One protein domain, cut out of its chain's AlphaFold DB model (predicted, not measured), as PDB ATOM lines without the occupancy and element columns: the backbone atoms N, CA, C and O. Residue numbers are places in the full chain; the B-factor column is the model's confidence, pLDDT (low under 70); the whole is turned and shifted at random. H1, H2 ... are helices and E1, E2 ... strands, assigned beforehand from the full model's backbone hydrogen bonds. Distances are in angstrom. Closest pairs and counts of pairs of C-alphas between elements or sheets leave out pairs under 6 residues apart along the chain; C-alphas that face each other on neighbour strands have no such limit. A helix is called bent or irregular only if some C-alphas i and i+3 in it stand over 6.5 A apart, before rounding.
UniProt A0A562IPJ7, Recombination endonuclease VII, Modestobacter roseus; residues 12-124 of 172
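Overview. This is residues 12 to 124 of the 172 residues of the protein "Recombination endonuclease VII" of Modestobacter roseus (UniProt A0A562IPJ7). This is a strung-out chain of helices with a small two-stranded hairpin, E1 and E2, near its middle; H3 packs beside E2 and H4 beside E1. From there H2 and then H1 lead out in a zigzag to one end, while at the other end the long helix H5 sticks out with its residues 111 to 123. The printed part has 113 residues with five named helices and two named strands, in the order H1, H2, H3, E1, E2, H4, H5; the sheet, E1 - E2, is antiparallel and the class is mostly helix. The whole is extended, with a radius of gyration of the C-alphas of 20.8 A and spans of 74 by 37 by 24 A.

Arrangement. H1, residues 21 to 33, is close to but not clearly touching H2, residues 37 to 47; their closest C-alphas, of Lys 32 and Ser 38, are 5.6 A apart. Their lines are only just about perpendicular, at 72 degrees. H2 touches H3, residues 51 to 60, with the closest C-alphas, of Thr 40 and Ala 51, 4.6 A apart, and their lines are about perpendicular at 74 degrees. E1, residues 75 to 78, and E2, residues 85 to 89, form an antiparallel hairpin, their directions 150 degrees apart; N 75 and O 89 are 2.9 A apart and N 89 and O 75 are 2.8 A apart, both within hydrogen-bond range. The closest C-alphas of H3 and E2, of Leu 58 and Leu 88, are 6.7 A apart. Those of E1 and H4, residues 91 to 99, of Asp 77 and Asn 94, are 6.5 A apart. H5, residues 104 to 123, is apart from H4, but only just, at 8.2 A. In H2, H3, H4 and H5 every O i to N i+4 pair is within hydrogen-bond range; in H1, 7 of 9 are.

Along the chain. H1 begins at C-alpha 21, (-46.835, -21.170, -73.234), and is 18.6 A long; it is neither bent nor irregular, but only just: C-alphas 27 and 30 are 6.5 A apart. H2 measures 15.5 A, H3 14.2 A and H4 12.2 A. E1 measures 9.5 A and E2 11.0 A, and E1 begins at C-alpha 75, (-48.759, -22.810, -42.025). H5 measures 28.6 A and ends at C-alpha 123, (-60.803, -6.690, -8.352).

Size, cuts and confidence. The two C-alphas farthest apart, of Thr 18 and Asp 124, are 74.4 A from each other. Residues 12 to 18, 20 to 26 and 111 to 124 stand free; the body without them spans 55 by 29 by 20 A. The link from H3 to E1, residues 61 to 74, is long. The printed part has no cut; its mean pLDDT is 90.1, and residues 122 to 124 are under 70.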
ATOM      1  N   ARG A  12     -37.184 -11.861 -65.703       86.88
ATOM      2  CA  ARG A  12     -36.892 -10.415 -65.692       86.88
ATOM      3  C   ARG A  12     -37.754  -9.604 -66.669       86.88
ATOM      4  O   ARG A  12     -37.626  -8.390 -66.704       86.88
ATOM      5  N   GLY A  13     -38.589 -10.250 -67.482       85.88
ATOM      6  CA  GLY A  13     -39.441  -9.597 -68.481       85.88
ATOM      7  C   GLY A  13     -38.711  -9.053 -69.715       85.88
ATOM      8  O   GLY A  13     -39.366  -8.526 -70.601       85.88
ATOM      9  N   GLN A  14     -37.385  -9.192 -69.790       86.94
ATOM     10  CA  GLN A  14     -36.547  -8.581 -70.831       86.94
ATOM     11  C   GLN A  14     -36.582  -9.332 -72.168       86.94
ATOM     12  O   GLN A  14     -36.360  -8.746 -73.218       86.94
ATOM     13  N   ALA A  15     -36.864 -10.632 -72.132       89.81
ATOM     14  CA  ALA A  15     -36.896 -11.491 -73.313       89.81
ATOM     15  C   ALA A  15     -38.048 -12.497 -73.232       89.81
ATOM     16  O   ALA A  15     -38.534 -12.799 -72.134       89.81
ATOM     17  N   ARG A  16     -38.456 -13.044 -74.381       91.69
ATOM     18  CA  ARG A  16     -39.420 -14.151 -74.487       91.69
ATOM     19  C   ARG A  16     -38.701 -15.474 -74.727       91.69
ATOM     20  O   ARG A  16     -37.626 -15.509 -75.316       91.69
ATOM     21  N   TYR A  17     -39.296 -16.567 -74.262       89.44
ATOM     22  CA  TYR A  17     -38.804 -17.908 -74.573       89.44
ATOM     23  C   TYR A  17     -39.058 -18.259 -76.045       89.44
ATOM     24  O   TYR A  17     -40.031 -17.801 -76.636       89.44
ATOM     25  N   THR A  18     -38.231 -19.143 -76.609       92.31
ATOM     26  CA  THR A  18     -38.320 -19.606 -78.012       92.31
ATOM     27  C   THR A  18     -39.481 -20.569 -78.285       92.31
ATOM     28  O   THR A  18     -39.654 -21.055 -79.396       92.31
ATOM     29  N   TYR A  19     -40.288 -20.878 -77.273       91.19
ATOM     30  CA  TYR A  19     -41.368 -21.854 -77.337       91.19
ATOM     31  C   TYR A  19     -42.628 -21.310 -76.666       91.19
ATOM     32  O   TYR A  19     -42.558 -20.524 -75.722       91.19
ATOM     33  N   CYS A  20     -43.793 -21.744 -77.150       93.12
ATOM     34  CA  CYS A  20     -45.080 -21.232 -76.684       93.12
ATOM     35  C   CYS A  20     -45.399 -21.631 -75.227       93.12
ATOM     36  O   CYS A  20     -44.822 -22.570 -74.671       93.12
ATOM     37  N   LYS A  21     -46.361 -20.938 -74.611       89.50
ATOM     38  CA  LYS A  21     -46.835 -21.170 -73.234       89.50
ATOM     39  C   LYS A  21     -47.207 -22.640 -72.945       89.50
ATOM     40  O   LYS A  21     -46.735 -23.156 -71.932       89.50
ATOM     41  N   PRO A  22     -47.956 -23.362 -73.808       90.38
ATOM     42  CA  PRO A  22     -48.192 -24.797 -73.623       90.38
ATOM     43  C   PRO A  22     -46.901 -25.619 -73.510       90.38
ATOM     44  O   PRO A  22     -46.734 -26.382 -72.560       90.38
ATOM     45  N   CYS A  23     -45.941 -25.404 -74.416       90.38
ATOM     46  CA  CYS A  23     -44.640 -26.075 -74.369       90.38
ATOM     47  C   CYS A  23     -43.850 -25.701 -73.109       90.38
ATOM     48  O   CYS A  23     -43.111 -26.527 -72.581       90.38
ATOM     49  N   HIS A  24     -44.018 -24.481 -72.598       87.69
ATOM     50  CA  HIS A  24     -43.405 -24.054 -71.343       87.69
ATOM     51  C   HIS A  24     -43.954 -24.795 -70.136       87.69
ATOM     52  O   HIS A  24     -43.180 -25.237 -69.290       87.69
ATOM     53  N   ASN A  25     -45.265 -25.006 -70.095       84.88
ATOM     54  CA  ASN A  25     -45.893 -25.788 -69.039       84.88
ATOM     55  C   ASN A  25     -45.467 -27.261 -69.103       84.88
ATOM     56  O   ASN A  25     -45.123 -27.833 -68.070       84.88
ATOM     57  N   ILE A  26     -45.414 -27.846 -70.306       86.00
ATOM     58  CA  ILE A  26     -44.941 -29.224 -70.518       86.00
ATOM     59  C   ILE A  26     -43.484 -29.364 -70.075       86.00
ATOM     60  O   ILE A  26     -43.162 -30.283 -69.337       86.00
ATOM     61  N   ARG A  27     -42.607 -28.428 -70.449       83.69
ATOM     62  CA  ARG A  27     -41.189 -28.452 -70.049       83.69
ATOM     63  C   ARG A  27     -40.979 -28.209 -68.553       83.69
ATOM     64  O   ARG A  27     -40.025 -28.725 -67.981       83.69
ATOM     65  N   GLY A  28     -41.857 -27.440 -67.909       77.19
ATOM     66  CA  GLY A  28     -41.795 -27.170 -66.473       77.19
ATOM     67  C   GLY A  28     -42.277 -28.327 -65.590       77.19
ATOM     68  O   GLY A  28     -41.806 -28.448 -64.460       77.19
ATOM     69  N   LYS A  29     -43.188 -29.180 -66.085       75.38
ATOM     70  CA  LYS A  29     -43.754 -30.319 -65.336       75.38
ATOM     71  C   LYS A  29     -42.697 -31.330 -64.854       75.38
ATOM     72  O   LYS A  29     -42.633 -31.525 -63.641       75.38
ATOM     73  N   PRO A  30     -41.799 -31.863 -65.711       78.06
ATOM     74  CA  PRO A  30     -40.796 -32.846 -65.302       78.06
ATOM     75  C   PRO A  30     -39.878 -32.341 -64.189       78.06
ATOM     76  O   PRO A  30     -39.508 -33.086 -63.294       78.06
ATOM     77  N   SER A  31     -39.515 -31.054 -64.219       75.56
ATOM     78  CA  SER A  31     -38.676 -30.448 -63.177       75.56
ATOM     79  C   SER A  31     -39.368 -30.456 -61.810       75.56
ATOM     80  O   SER A  31     -38.735 -30.750 -60.800       75.56
ATOM     81  N   LYS A  32     -40.682 -30.193 -61.781       75.75
ATOM     82  CA  LYS A  32     -41.490 -30.266 -60.556       75.75
ATOM     83  C   LYS A  32     -41.710 -31.708 -60.104       75.75
ATOM     84  O   LYS A  32     -41.627 -31.978 -58.917       75.75
ATOM     85  N   GLU A  33     -41.972 -32.626 -61.028       77.75
ATOM     86  CA  GLU A  33     -42.174 -34.050 -60.723       77.75
ATOM     87  C   GLU A  33     -40.915 -34.686 -60.119       77.75
ATOM     88  O   GLU A  33     -41.010 -35.346 -59.089       77.75
ATOM     89  N   ARG A  34     -39.723 -34.383 -60.656       78.06
ATOM     90  CA  ARG A  34     -38.430 -34.851 -60.108       78.06
ATOM     91  C   ARG A  34     -38.180 -34.454 -58.656       78.06
ATOM     92  O   ARG A  34     -37.393 -35.105 -57.983       78.06
ATOM     93  N   VAL A  35     -38.795 -33.370 -58.185       75.50
ATOM     94  CA  VAL A  35     -38.645 -32.892 -56.805       75.50
ATOM     95  C   VAL A  35     -39.829 -33.273 -55.917       75.50
ATOM     96  O   VAL A  35     -39.975 -32.676 -54.861       75.50
ATOM     97  N   GLY A  36     -40.684 -34.216 -56.328       78.44
ATOM     98  CA  GLY A  36     -41.844 -34.667 -55.541       78.44
ATOM     99  C   GLY A  36     -43.136 -33.884 -55.805       78.44
ATOM    100  O   GLY A  36     -44.076 -33.924 -55.019       78.44
ATOM    101  N   GLY A  37     -43.207 -33.138 -56.908       85.69
ATOM    102  CA  GLY A  37     -44.394 -32.396 -57.327       85.69
ATOM    103  C   GLY A  37     -44.397 -30.921 -56.917       85.69
ATOM    104  O   GLY A  37     -43.437 -30.364 -56.382       85.69
ATOM    105  N   SER A  38     -45.507 -30.234 -57.216       84.94
ATOM    106  CA  SER A  38     -45.600 -28.779 -57.025       84.94
ATOM    107  C   SER A  38     -45.547 -28.372 -55.551       84.94
ATOM    108  O   SER A  38     -44.961 -27.337 -55.239       84.94
ATOM    109  N   ARG A  39     -46.138 -29.167 -54.647       85.12
ATOM    110  CA  ARG A  39     -46.153 -28.884 -53.201       85.12
ATOM    111  C   ARG A  39     -44.735 -28.914 -52.631       85.12
ATOM    112  O   ARG A  39     -44.284 -27.908 -52.089       85.12
ATOM    113  N   THR A  40     -44.011 -30.005 -52.865       87.75
ATOM    114  CA  THR A  40     -42.617 -30.188 -52.443       87.75
ATOM    115  C   THR A  40     -41.694 -29.126 -53.029       87.75
ATOM    116  O   THR A  40     -40.898 -28.537 -52.303       87.75
ATOM    117  N   TYR A  41     -41.858 -28.782 -54.312       86.62
ATOM    118  CA  TYR A  41     -41.109 -27.686 -54.936       86.62
ATOM    119  C   TYR A  41     -41.291 -26.347 -54.198       86.62
ATOM    120  O   TYR A  41     -40.320 -25.624 -53.967       86.62
ATOM    121  N   HIS A  42     -42.528 -25.993 -53.830       86.31
ATOM    122  CA  HIS A  42     -42.806 -24.734 -53.136       86.31
ATOM    123  C   HIS A  42     -42.294 -24.726 -51.696       86.31
ATOM    124  O   HIS A  42     -41.711 -23.721 -51.284       86.31
ATOM    125  N   LEU A  43     -42.479 -25.828 -50.967       89.06
ATOM    126  CA  LEU A  43     -41.991 -25.978 -49.596       89.06
ATOM    127  C   LEU A  43     -40.467 -25.904 -49.551       89.06
ATOM    128  O   LEU A  43     -39.922 -25.062 -48.844       89.06
ATOM    129  N   LYS A  44     -39.783 -26.657 -50.414       89.12
ATOM    130  CA  LYS A  44     -38.319 -26.680 -50.463       89.12
ATOM    131  C   LYS A  44     -37.741 -25.313 -50.802       89.12
ATOM    132  O   LYS A  44     -36.772 -24.875 -50.195       89.12
ATOM    133  N   ARG A  45     -38.357 -24.598 -51.748       86.75
ATOM    134  CA  ARG A  45     -37.887 -23.274 -52.174       86.75
ATOM    135  C   ARG A  45     -38.082 -22.189 -51.113       86.75
ATOM    136  O   ARG A  45     -37.354 -21.201 -51.147       86.75
ATOM    137  N   ARG A  46     -39.102 -22.306 -50.260       87.62
ATOM    138  CA  ARG A  46     -39.446 -21.270 -49.276       87.62
ATOM    139  C   ARG A  46     -38.919 -21.580 -47.875       87.62
ATOM    140  O   ARG A  46     -38.526 -20.650 -47.191       87.62
ATOM    141  N   TYR A  47     -38.918 -22.850 -47.490       90.12
ATOM    142  CA  TYR A  47     -38.675 -23.310 -46.122       90.12
ATOM    143  C   TYR A  47     -37.599 -24.403 -46.032       90.12
ATOM    144  O   TYR A  47     -37.326 -24.901 -44.952       90.12
ATOM    145  N   GLY A  48     -37.025 -24.848 -47.156       89.38
ATOM    146  CA  GLY A  48     -35.981 -25.880 -47.160       89.38
ATOM    147  C   GLY A  48     -36.460 -27.317 -46.912       89.38
ATOM    148  O   GLY A  48     -35.666 -28.237 -47.079       89.38
ATOM    149  N   ILE A  49     -37.740 -27.538 -46.598       91.31
ATOM    150  CA  ILE A  49     -38.303 -28.866 -46.296       91.31
ATOM    151  C   ILE A  49     -39.073 -29.471 -47.472       91.31
ATOM    152  O   ILE A  49     -39.557 -28.759 -48.357       91.31
ATOM    153  N   THR A  50     -39.198 -30.797 -47.489       91.69
ATOM    154  CA  THR A  50     -40.023 -31.506 -48.474       91.69
ATOM    155  C   THR A  50     -41.480 -31.628 -48.007       91.69
ATOM    156  O   THR A  50     -41.810 -31.260 -46.877       91.69
ATOM    157  N   ALA A  51     -42.375 -32.103 -48.878       90.94
ATOM    158  CA  ALA A  51     -43.762 -32.364 -48.500       90.94
ATOM    159  C   ALA A  51     -43.853 -33.477 -47.453       90.94
ATOM    160  O   ALA A  51     -44.600 -33.344 -46.497       90.94
ATOM    161  N   GLU A  52     -43.031 -34.511 -47.604       92.06
ATOM    162  CA  GLU A  52     -42.969 -35.666 -46.715       92.06
ATOM    163  C   GLU A  52     -42.524 -35.245 -45.311       92.06
ATOM    164  O   GLU A  52     -43.146 -35.636 -44.331       92.06
ATOM    165  N   VAL A  53     -41.514 -34.369 -45.207       92.50
ATOM    166  CA  VAL A  53     -41.094 -33.792 -43.918       92.50
ATOM    167  C   VAL A  53     -42.234 -32.998 -43.280       92.50
ATOM    168  O   VAL A  53     -42.514 -33.177 -42.100       92.50
ATOM    169  N   ALA A  54     -42.928 -32.153 -44.052       93.25
ATOM    170  CA  ALA A  54     -44.070 -31.403 -43.532       93.25
ATOM    171  C   ALA A  54     -45.221 -32.325 -43.086       93.25
ATOM    172  O   ALA A  54     -45.899 -32.024 -42.110       93.25
ATOM    173  N   ASP A  55     -45.445 -33.443 -43.775       93.94
ATOM    174  CA  ASP A  55     -46.510 -34.387 -43.434       93.94
ATOM    175  C   ASP A  55     -46.166 -35.204 -42.179       93.94
ATOM    176  O   ASP A  55     -47.050 -35.427 -41.353       93.94
ATOM    177  N   VAL A  56     -44.893 -35.565 -41.980       95.88
ATOM    178  CA  VAL A  56     -44.407 -36.166 -40.724       95.88
ATOM    179  C   VAL A  56     -44.588 -35.195 -39.561       95.88
ATOM    180  O   VAL A  56     -45.211 -35.558 -38.571       95.88
ATOM    181  N   MET A  57     -44.165 -33.934 -39.710       95.19
ATOM    182  CA  MET A  57     -44.390 -32.907 -38.682       95.19
ATOM    183  C   MET A  57     -45.878 -32.747 -38.350       95.19
ATOM    184  O   MET A  57     -46.264 -32.650 -37.188       95.19
ATOM    185  N   LEU A  58     -46.741 -32.744 -39.372       96.12
ATOM    186  CA  LEU A  58     -48.184 -32.649 -39.175       96.12
ATOM    187  C   LEU A  58     -48.729 -33.856 -38.403       96.12
ATOM    188  O   LEU A  58     -49.586 -33.675 -37.537       96.12
ATOM    189  N   ALA A  59     -48.246 -35.060 -38.706       96.12
ATOM    190  CA  ALA A  59     -48.638 -36.289 -38.027       96.12
ATOM    191  C   ALA A  59     -48.155 -36.324 -36.569       96.12
ATOM    192  O   ALA A  59     -48.952 -36.637 -35.688       96.12
ATOM    193  N   ASP A  60     -46.913 -35.916 -36.302       95.88
ATOM    194  CA  ASP A  60     -46.349 -35.805 -34.948       95.88
ATOM    195  C   ASP A  60     -47.139 -34.795 -34.102       95.88
ATOM    196  O   ASP A  60     -47.414 -34.996 -32.917       95.88
ATOM    197  N   GLN A  61     -47.613 -33.729 -34.744       97.06
ATOM    198  CA  GLN A  61     -48.528 -32.769 -34.147       97.06
ATOM    199  C   GLN A  61     -49.992 -33.257 -34.090       97.06
ATOM    200  O   GLN A  61     -50.868 -32.512 -33.648       97.06
ATOM    201  N   GLY A  62     -50.329 -34.467 -34.531       96.19
ATOM    202  CA  GLY A  62     -51.711 -34.965 -34.554       96.19
ATOM    203  C   GLY A  62     -52.665 -34.109 -35.401       96.19
ATOM    204  O   GLY A  62     -53.850 -34.006 -35.093       96.19
ATOM    205  N   GLY A  63     -52.148 -33.425 -36.424       95.62
ATOM    206  CA  GLY A  63     -52.908 -32.527 -37.298       95.62
ATOM    207  C   GLY A  63     -53.205 -31.139 -36.714       95.62
ATOM    208  O   GLY A  63     -53.871 -30.329 -37.362       95.62
ATOM    209  N   LEU A  64     -52.726 -30.837 -35.504       97.69
ATOM    210  CA  LEU A  64     -53.075 -29.624 -34.758       97.69
ATOM    211  C   LEU A  64     -51.907 -28.645 -34.664       97.69
ATOM    212  O   LEU A  64     -50.748 -29.029 -34.682       97.69
ATOM    213  N   CYS A  65     -52.216 -27.359 -34.523       97.69
ATOM    214  CA  CYS A  65     -51.253 -26.272 -34.351       97.69
ATOM    215  C   CYS A  65     -50.237 -26.582 -33.241       97.69
ATOM    216  O   CYS A  65     -50.655 -26.852 -32.115       97.69
ATOM    217  N   GLY A  66     -48.935 -26.475 -33.529       96.31
ATOM    218  CA  GLY A  66     -47.860 -26.700 -32.553       96.31
ATOM    219  C   GLY A  66     -47.937 -25.763 -31.342       96.31
ATOM    220  O   GLY A  66     -47.659 -26.177 -30.224       96.31
ATOM    221  N   LEU A  67     -48.437 -24.534 -31.537       95.88
ATOM    222  CA  LEU A  67     -48.552 -23.539 -30.466       95.88
ATOM    223  C   LEU A  67     -49.820 -23.696 -29.613       95.88
ATOM    224  O   LEU A  67     -49.732 -23.832 -28.398       95.88
ATOM    225  N   CYS A  68     -51.013 -23.624 -30.216       96.25
ATOM    226  CA  CYS A  68     -52.262 -23.605 -29.441       96.25
ATOM    227  C   CYS A  68     -52.919 -24.974 -29.273       96.25
ATOM    228  O   CYS A  68     -53.807 -25.092 -28.439       96.25
ATOM    229  N   ARG A  69     -52.562 -25.979 -30.085       96.56
ATOM    230  CA  ARG A  69     -53.167 -27.328 -30.086       96.56
ATOM    231  C   ARG A  69     -54.702 -27.365 -30.240       96.56
ATOM    232  O   ARG A  69     -55.310 -28.399 -30.017       96.56
ATOM    233  N   MET A  70     -55.337 -26.261 -30.644       95.06
ATOM    234  CA  MET A  70     -56.805 -26.124 -30.711       95.06
ATOM    235  C   MET A  70     -57.361 -26.013 -32.135       95.06
ATOM    236  O   MET A  70     -58.570 -26.065 -32.335       95.06
ATOM    237  N   ALA A  71     -56.500 -25.802 -33.126       95.50
ATOM    238  CA  ALA A  71     -56.903 -25.592 -34.512       95.50
ATOM    239  C   ALA A  71     -55.989 -26.376 -35.457       95.50
ATOM    240  O   ALA A  71     -54.835 -26.618 -35.091       95.50
ATOM    241  N   PRO A  72     -56.450 -26.723 -36.672       96.06
ATOM    242  CA  PRO A  72     -55.622 -27.408 -37.654       96.06
ATOM    243  C   PRO A  72     -54.354 -26.622 -37.988       96.06
ATOM    244  O   PRO A  72     -54.390 -25.395 -38.153       96.06
ATOM    245  N   ALA A  73     -53.234 -27.329 -38.101       95.75
ATOM    246  CA  ALA A  73     -51.992 -26.731 -38.560       95.75
ATOM    247  C   ALA A  73     -52.009 -26.587 -40.089       95.75
ATOM    248  O   ALA A  73     -52.255 -27.547 -40.815       95.75
ATOM    249  N   ALA A  74     -51.774 -25.370 -40.580       92.62
ATOM    250  CA  ALA A  74     -51.895 -25.041 -42.004       92.62
ATOM    251  C   ALA A  74     -50.708 -24.231 -42.550       92.62
ATOM    252  O   ALA A  74     -50.561 -24.088 -43.765       92.62
ATOM    253  N   HIS A  75     -49.864 -23.690 -41.671       94.00
ATOM    254  CA  HIS A  75     -48.759 -22.810 -42.025       94.00
ATOM    255  C   HIS A  75     -47.453 -23.337 -41.449       94.00
ATOM    256  O   HIS A  75     -47.411 -23.715 -40.287       94.00
ATOM    257  N   VAL A  76     -46.392 -23.333 -42.258       95.00
ATOM    258  CA  VAL A  76     -45.032 -23.627 -41.794       95.00
ATOM    259  C   VAL A  76     -44.483 -22.387 -41.103       95.00
ATOM    260  O   VAL A  76     -44.281 -21.356 -41.755       95.00
ATOM    261  N   ASP A  77     -44.254 -22.498 -39.802       94.69
ATOM    262  CA  ASP A  77     -43.593 -21.482 -39.000       94.69
ATOM    263  C   ASP A  77     -42.077 -21.675 -39.061       94.69
ATOM    264  O   ASP A  77     -41.563 -22.797 -39.047       94.69
ATOM    265  N   HIS A  78     -41.351 -20.571 -39.195       92.88
ATOM    266  CA  HIS A  78     -39.902 -20.584 -39.331       92.88
ATOM    267  C   HIS A  78     -39.306 -19.365 -38.650       92.88
ATOM    268  O   HIS A  78     -39.894 -18.286 -38.624       92.88
ATOM    269  N   ASP A  79     -38.115 -19.551 -38.112       88.56
ATOM    270  CA  ASP A  79     -37.354 -18.478 -37.516       88.56
ATOM    271  C   ASP A  79     -36.810 -17.541 -38.603       88.56
ATOM    272  O   ASP A  79     -36.138 -17.971 -39.541       88.56
ATOM    273  N   HIS A  80     -37.111 -16.247 -38.497       83.25
ATOM    274  CA  HIS A  80     -36.730 -15.266 -39.514       83.25
ATOM    275  C   HIS A  80     -35.229 -14.921 -39.517       83.25
ATOM    276  O   HIS A  80     -34.750 -14.369 -40.509       83.25
ATOM    277  N   ALA A  81     -34.482 -15.235 -38.452       85.19
ATOM    278  CA  ALA A  81     -33.043 -14.982 -38.378       85.19
ATOM    279  C   ALA A  81     -32.228 -16.133 -38.984       85.19
ATOM    280  O   ALA A  81     -31.242 -15.904 -39.682       85.19
ATOM    281  N   THR A  82     -32.651 -17.372 -38.738       87.50
ATOM    282  CA  THR A  82     -31.928 -18.591 -39.134       87.50
ATOM    283  C   THR A  82     -32.541 -19.294 -40.344       87.50
ATOM    284  O   THR A  82     -31.867 -20.069 -41.018       87.50
ATOM    285  N   GLY A  83     -33.820 -19.046 -40.631       85.56
ATOM    286  CA  GLY A  83     -34.595 -19.775 -41.633       85.56
ATOM    287  C   GLY A  83     -34.985 -21.192 -41.204       85.56
ATOM    288  O   GLY A  83     -35.578 -21.915 -42.005       85.56
ATOM    289  N   ALA A  84     -34.663 -21.601 -39.972       89.81
ATOM    290  CA  ALA A  84     -34.996 -22.922 -39.460       89.81
ATOM    291  C   ALA A  84     -36.509 -23.051 -39.258       89.81
ATOM    292  O   ALA A  84     -37.150 -22.183 -38.663       89.81
ATOM    293  N   VAL A  85     -37.083 -24.145 -39.757       94.44
ATOM    294  CA  VAL A  85     -38.489 -24.484 -39.513       94.44
ATOM    295  C   VAL A  85     -38.657 -24.861 -38.043       94.44
ATOM    296  O   VAL A  85     -37.864 -25.641 -37.519       94.44
ATOM    297  N   ARG A  86     -39.679 -24.294 -37.395       94.31
ATOM    298  CA  ARG A  86     -40.006 -24.555 -35.988       94.31
ATOM    299  C   ARG A  86     -41.105 -25.607 -35.885       94.31
ATOM    300  O   ARG A  86     -40.837 -26.719 -35.461       94.31
ATOM    301  N   ASP A  87     -42.306 -25.264 -36.342       95.81
ATOM    302  CA  ASP A  87     -43.500 -26.110 -36.256       95.81
ATOM    303  C   ASP A  87     -44.515 -25.764 -37.354       95.81
ATOM    304  O   ASP A  87     -44.369 -24.786 -38.094       95.81
ATOM    305  N   LEU A  88     -45.593 -26.541 -37.445       97.31
ATOM    306  CA  LEU A  88     -46.776 -26.160 -38.210       97.31
ATOM    307  C   LEU A  88     -47.804 -25.464 -37.310       97.31
ATOM    308  O   LEU A  88     -48.289 -26.018 -36.322       97.31
ATOM    309  N   LEU A  89     -48.213 -24.256 -37.682       97.69
ATOM    310  CA  LEU A  89     -49.139 -23.427 -36.915       97.69
ATOM    311  C   LEU A  89     -50.463 -23.199 -37.653       97.69
ATOM    312  O   LEU A  89     -50.572 -23.331 -38.876       97.69
ATOM    313  N   CYS A  90     -51.501 -22.830 -36.902       97.56
ATOM    314  CA  CYS A  90     -52.729 -22.300 -37.485       97.56
ATOM    315  C   CYS A  90     -52.527 -20.843 -37.940       97.56
ATOM    316  O   CYS A  90     -51.588 -20.162 -37.517       97.56
ATOM    317  N   PHE A  91     -53.444 -20.341 -38.770       96.56
ATOM    318  CA  PHE A  91     -53.382 -18.980 -39.317       96.56
ATOM    319  C   PHE A  91     -53.252 -17.897 -38.230       96.56
ATOM    320  O   PHE A  91     -52.427 -16.992 -38.350       96.56
ATOM    321  N   ASN A  92     -54.017 -18.022 -37.142       96.69
ATOM    322  CA  ASN A  92     -54.048 -17.027 -36.068       96.69
ATOM    323  C   ASN A  92     -52.753 -17.010 -35.252       96.69
ATOM    324  O   ASN A  92     -52.233 -15.936 -34.966       96.69
ATOM    325  N   CYS A  93     -52.220 -18.182 -34.898       96.81
ATOM    326  CA  CYS A  93     -50.973 -18.286 -34.140       96.81
ATOM    327  C   CYS A  93     -49.786 -17.775 -34.958       96.81
ATOM    328  O   CYS A  93     -49.043 -16.927 -34.474       96.81
ATOM    329  N   ASN A  94     -49.663 -18.217 -36.214       96.12
ATOM    330  CA  ASN A  94     -48.605 -17.759 -37.112       96.12
ATOM    331  C   ASN A  94     -48.675 -16.240 -37.338       96.12
ATOM    332  O   ASN A  94     -47.669 -15.540 -37.279       96.12
ATOM    333  N   GLY A  95     -49.879 -15.712 -37.579       93.94
ATOM    334  CA  GLY A  95     -50.091 -14.272 -37.712       93.94
ATOM    335  C   GLY A  95     -49.750 -13.510 -36.432       93.94
ATOM    336  O   GLY A  95     -49.089 -12.479 -36.503       93.94
ATOM    337  N   GLY A  96     -50.159 -14.030 -35.273       95.19
ATOM    338  CA  GLY A  96     -49.892 -13.442 -33.962       95.19
ATOM    339  C   GLY A  96     -48.400 -13.310 -33.667       95.19
ATOM    340  O   GLY A  96     -47.959 -12.217 -33.324       95.19
ATOM    341  N   LEU A  97     -47.617 -14.375 -33.882       94.12
ATOM    342  CA  LEU A  97     -46.156 -14.328 -33.731       94.12
ATOM    343  C   LEU A  97     -45.533 -13.234 -34.610       94.12
ATOM    344  O   LEU A  97     -44.755 -12.415 -34.119       94.12
ATOM    345  N   GLY A  98     -45.974 -13.131 -35.868       92.69
ATOM    346  CA  GLY A  98     -45.535 -12.074 -36.777       92.69
ATOM    347  C   GLY A  98     -45.899 -10.656 -36.312       92.69
ATOM    348  O   GLY A  98     -45.089  -9.743 -36.460       92.69
ATOM    349  N   GLN A  99     -47.076 -10.448 -35.704       94.38
ATOM    350  CA  GLN A  99     -47.457  -9.135 -35.149       94.38
ATOM    351  C   GLN A  99     -46.567  -8.716 -33.975       94.38
ATOM    352  O   GLN A  99     -46.270  -7.533 -33.814       94.38
ATOM    353  N   PHE A 100     -46.096  -9.688 -33.195       94.94
ATOM    354  CA  PHE A 100     -45.118  -9.470 -32.131       94.94
ATOM    355  C   PHE A 100     -43.664  -9.571 -32.614       94.94
ATOM    356  O   PHE A 100     -42.753  -9.550 -31.792       94.94
ATOM    357  N   ARG A 101     -43.436  -9.631 -33.936       92.38
ATOM    358  CA  ARG A 101     -42.110  -9.679 -34.580       92.38
ATOM    359  C   ARG A 101     -41.225 -10.828 -34.092       92.38
ATOM    360  O   ARG A 101     -40.009 -10.678 -34.063       92.38
ATOM    361  N   ASP A 102     -41.840 -11.932 -33.671       91.62
ATOM    362  CA  ASP A 102     -41.152 -13.055 -33.027       91.62
ATOM    363  C   ASP A 102     -40.294 -12.645 -31.805       91.62
ATOM    364  O   ASP A 102     -39.376 -13.371 -31.434       91.62
ATOM    365  N   ASP A 103     -40.572 -11.501 -31.162       94.19
ATOM    366  CA  ASP A 103     -39.795 -10.991 -30.025       94.19
ATOM    367  C   ASP A 103     -40.287 -11.607 -28.697       94.19
ATOM    368  O   ASP A 103     -41.390 -11.282 -28.226       94.19
ATOM    369  N   PRO A 104     -39.480 -12.451 -28.022       94.56
ATOM    370  CA  PRO A 104     -39.874 -13.074 -26.762       94.56
ATOM    371  C   PRO A 104     -40.088 -12.072 -25.622       94.56
ATOM    372  O   PRO A 104     -40.853 -12.350 -24.695       94.56
ATOM    373  N   ALA A 105     -39.399 -10.928 -25.625       96.94
ATOM    374  CA  ALA A 105     -39.584  -9.901 -24.604       96.94
ATOM    375  C   ALA A 105     -40.956  -9.236 -24.760       96.94
ATOM    376  O   ALA A 105     -41.696  -9.107 -23.777       96.94
ATOM    377  N   LEU A 106     -41.328  -8.899 -25.997       96.94
ATOM    378  CA  LEU A 106     -42.621  -8.304 -26.314       96.94
ATOM    379  C   LEU A 106     -43.782  -9.279 -26.072       96.94
ATOM    380  O   LEU A 106     -44.789  -8.885 -25.488       96.94
ATOM    381  N   LEU A 107     -43.630 -10.556 -26.434       96.56
ATOM    382  CA  LEU A 107     -44.636 -11.594 -26.166       96.56
ATOM    383  C   LEU A 107     -44.918 -11.749 -24.663       96.56
ATOM    384  O   LEU A 107     -46.078 -11.787 -24.249       96.56
ATOM    385  N   ARG A 108     -43.873 -11.774 -23.824       97.81
ATOM    386  CA  ARG A 108     -44.040 -11.815 -22.359       97.81
ATOM    387  C   ARG A 108     -44.679 -10.537 -21.819       97.81
ATOM    388  O   ARG A 108     -45.492 -10.608 -20.901       97.81
ATOM    389  N   ALA A 109     -44.331  -9.375 -22.369       97.31
ATOM    390  CA  ALA A 109     -44.969  -8.116 -21.992       97.31
ATOM    391  C   ALA A 109     -46.466  -8.104 -22.350       97.31
ATOM    392  O   ALA A 109     -47.276  -7.682 -21.528       97.31
ATOM    393  N   ALA A 110     -46.838  -8.628 -23.521       96.44
ATOM    394  CA  ALA A 110     -48.229  -8.765 -23.942       96.44
ATOM    395  C   ALA A 110     -49.022  -9.710 -23.023       96.44
ATOM    396  O   ALA A 110     -50.142  -9.379 -22.637       96.44
ATOM    397  N   ALA A 111     -48.434 -10.843 -22.619       96.12
ATOM    398  CA  ALA A 111     -49.047 -11.748 -21.645       96.12
ATOM    399  C   ALA A 111     -49.324 -11.036 -20.309       96.12
ATOM    400  O   ALA A 111     -50.473 -10.992 -19.867       96.12
ATOM    401  N   ARG A 112     -48.308 -10.368 -19.738       97.38
ATOM    402  CA  ARG A 112     -48.455  -9.594 -18.491       97.38
ATOM    403  C   ARG A 112     -49.511  -8.497 -18.596       97.38
ATOM    404  O   ARG A 112     -50.263  -8.283 -17.653       97.38
ATOM    405  N   TYR A 113     -49.576  -7.800 -19.731       95.88
ATOM    406  CA  TYR A 113     -50.588  -6.771 -19.974       95.88
ATOM    407  C   TYR A 113     -52.005  -7.357 -19.882       95.88
ATOM    408  O   TYR A 113     -52.851  -6.832 -19.159       95.88
ATOM    409  N   VAL A 114     -52.259  -8.482 -20.557       95.62
ATOM    410  CA  VAL A 114     -53.567  -9.155 -20.514       95.62
ATOM    411  C   VAL A 114     -53.900  -9.642 -19.102       95.62
ATOM    412  O   VAL A 114     -55.029  -9.466 -18.646       95.62
ATOM    413  N   GLU A 115     -52.934 -10.232 -18.400       94.38
ATOM    414  CA  GLU A 115     -53.105 -10.713 -17.024       94.38
ATOM    415  C   GLU A 115     -53.445  -9.578 -16.054       94.38
ATOM    416  O   GLU A 115     -54.423  -9.684 -15.313       94.38
ATOM    417  N   ALA A 116     -52.708  -8.466 -16.104       92.56
ATOM    418  CA  ALA A 116     -52.941  -7.308 -15.244       92.56
ATOM    419  C   ALA A 116     -54.347  -6.719 -15.441       92.56
ATOM    420  O   ALA A 116     -55.044  -6.429 -14.469       92.56
ATOM    421  N   HIS A 117     -54.809  -6.604 -16.688       92.56
ATOM    422  CA  HIS A 117     -56.151  -6.096 -16.975       92.56
ATOM    423  C   HIS A 117     -57.267  -7.083 -16.609       92.56
ATOM    424  O   HIS A 117     -58.361  -6.646 -16.258       92.56
ATOM    425  N   ARG A 118     -57.010  -8.397 -16.628       88.88
ATOM    426  CA  ARG A 118     -57.949  -9.399 -16.097       88.88
ATOM    427  C   ARG A 118     -58.033  -9.353 -14.575       88.88
ATOM    428  O   ARG A 118     -59.128  -9.436 -14.030       88.88
ATOM    429  N   ALA A 119     -56.897  -9.193 -13.896       83.88
ATOM    430  CA  ALA A 119     -56.852  -9.046 -12.445       83.88
ATOM    431  C   ALA A 119     -57.567  -7.763 -11.990       83.88
ATOM    432  O   ALA A 119     -58.363  -7.815 -11.057       83.88
ATOM    433  N   GLY A 120     -57.360  -6.644 -12.696       74.62
ATOM    434  CA  GLY A 120     -58.090  -5.394 -12.453       74.62
ATOM    435  C   GLY A 120     -59.604  -5.549 -12.635       74.62
ATOM    436  O   GLY A 120     -60.368  -5.150 -11.767       74.62
ATOM    437  N   GLN A 121     -60.052  -6.233 -13.695       73.75
ATOM    438  CA  GLN A 121     -61.478  -6.540 -13.899       73.75
ATOM    439  C   GLN A 121     -62.076  -7.417 -12.787       73.75
ATOM    440  O   GLN A 121     -63.235  -7.231 -12.423       73.75
ATOM    441  N   ALA A 122     -61.302  -8.362 -12.246       67.50
ATOM    442  CA  ALA A 122     -61.739  -9.201 -11.132       67.50
ATOM    443  C   ALA A 122     -61.807  -8.424  -9.804       67.50
ATOM    444  O   ALA A 122     -62.726  -8.646  -9.019       67.50
ATOM    445  N   ALA A 123     -60.861  -7.510  -9.564       63.09
ATOM    446  CA  ALA A 123     -60.803  -6.690  -8.352       63.09
ATOM    447  C   ALA A 123     -61.849  -5.563  -8.339       63.09
ATOM    448  O   ALA A 123     -62.427  -5.274  -7.295       63.09
ATOM    449  N   ASP A 124     -62.143  -4.968  -9.496       60.91
ATOM    450  CA  ASP A 124     -63.049  -3.821  -9.605       60.91
ATOM    451  C   ASP A 124     -64.536  -4.195  -9.479       60.91
ATOM    452  O   ASP A 124     -65.395  -3.320  -9.587       60.91
TER     453      ASP A 124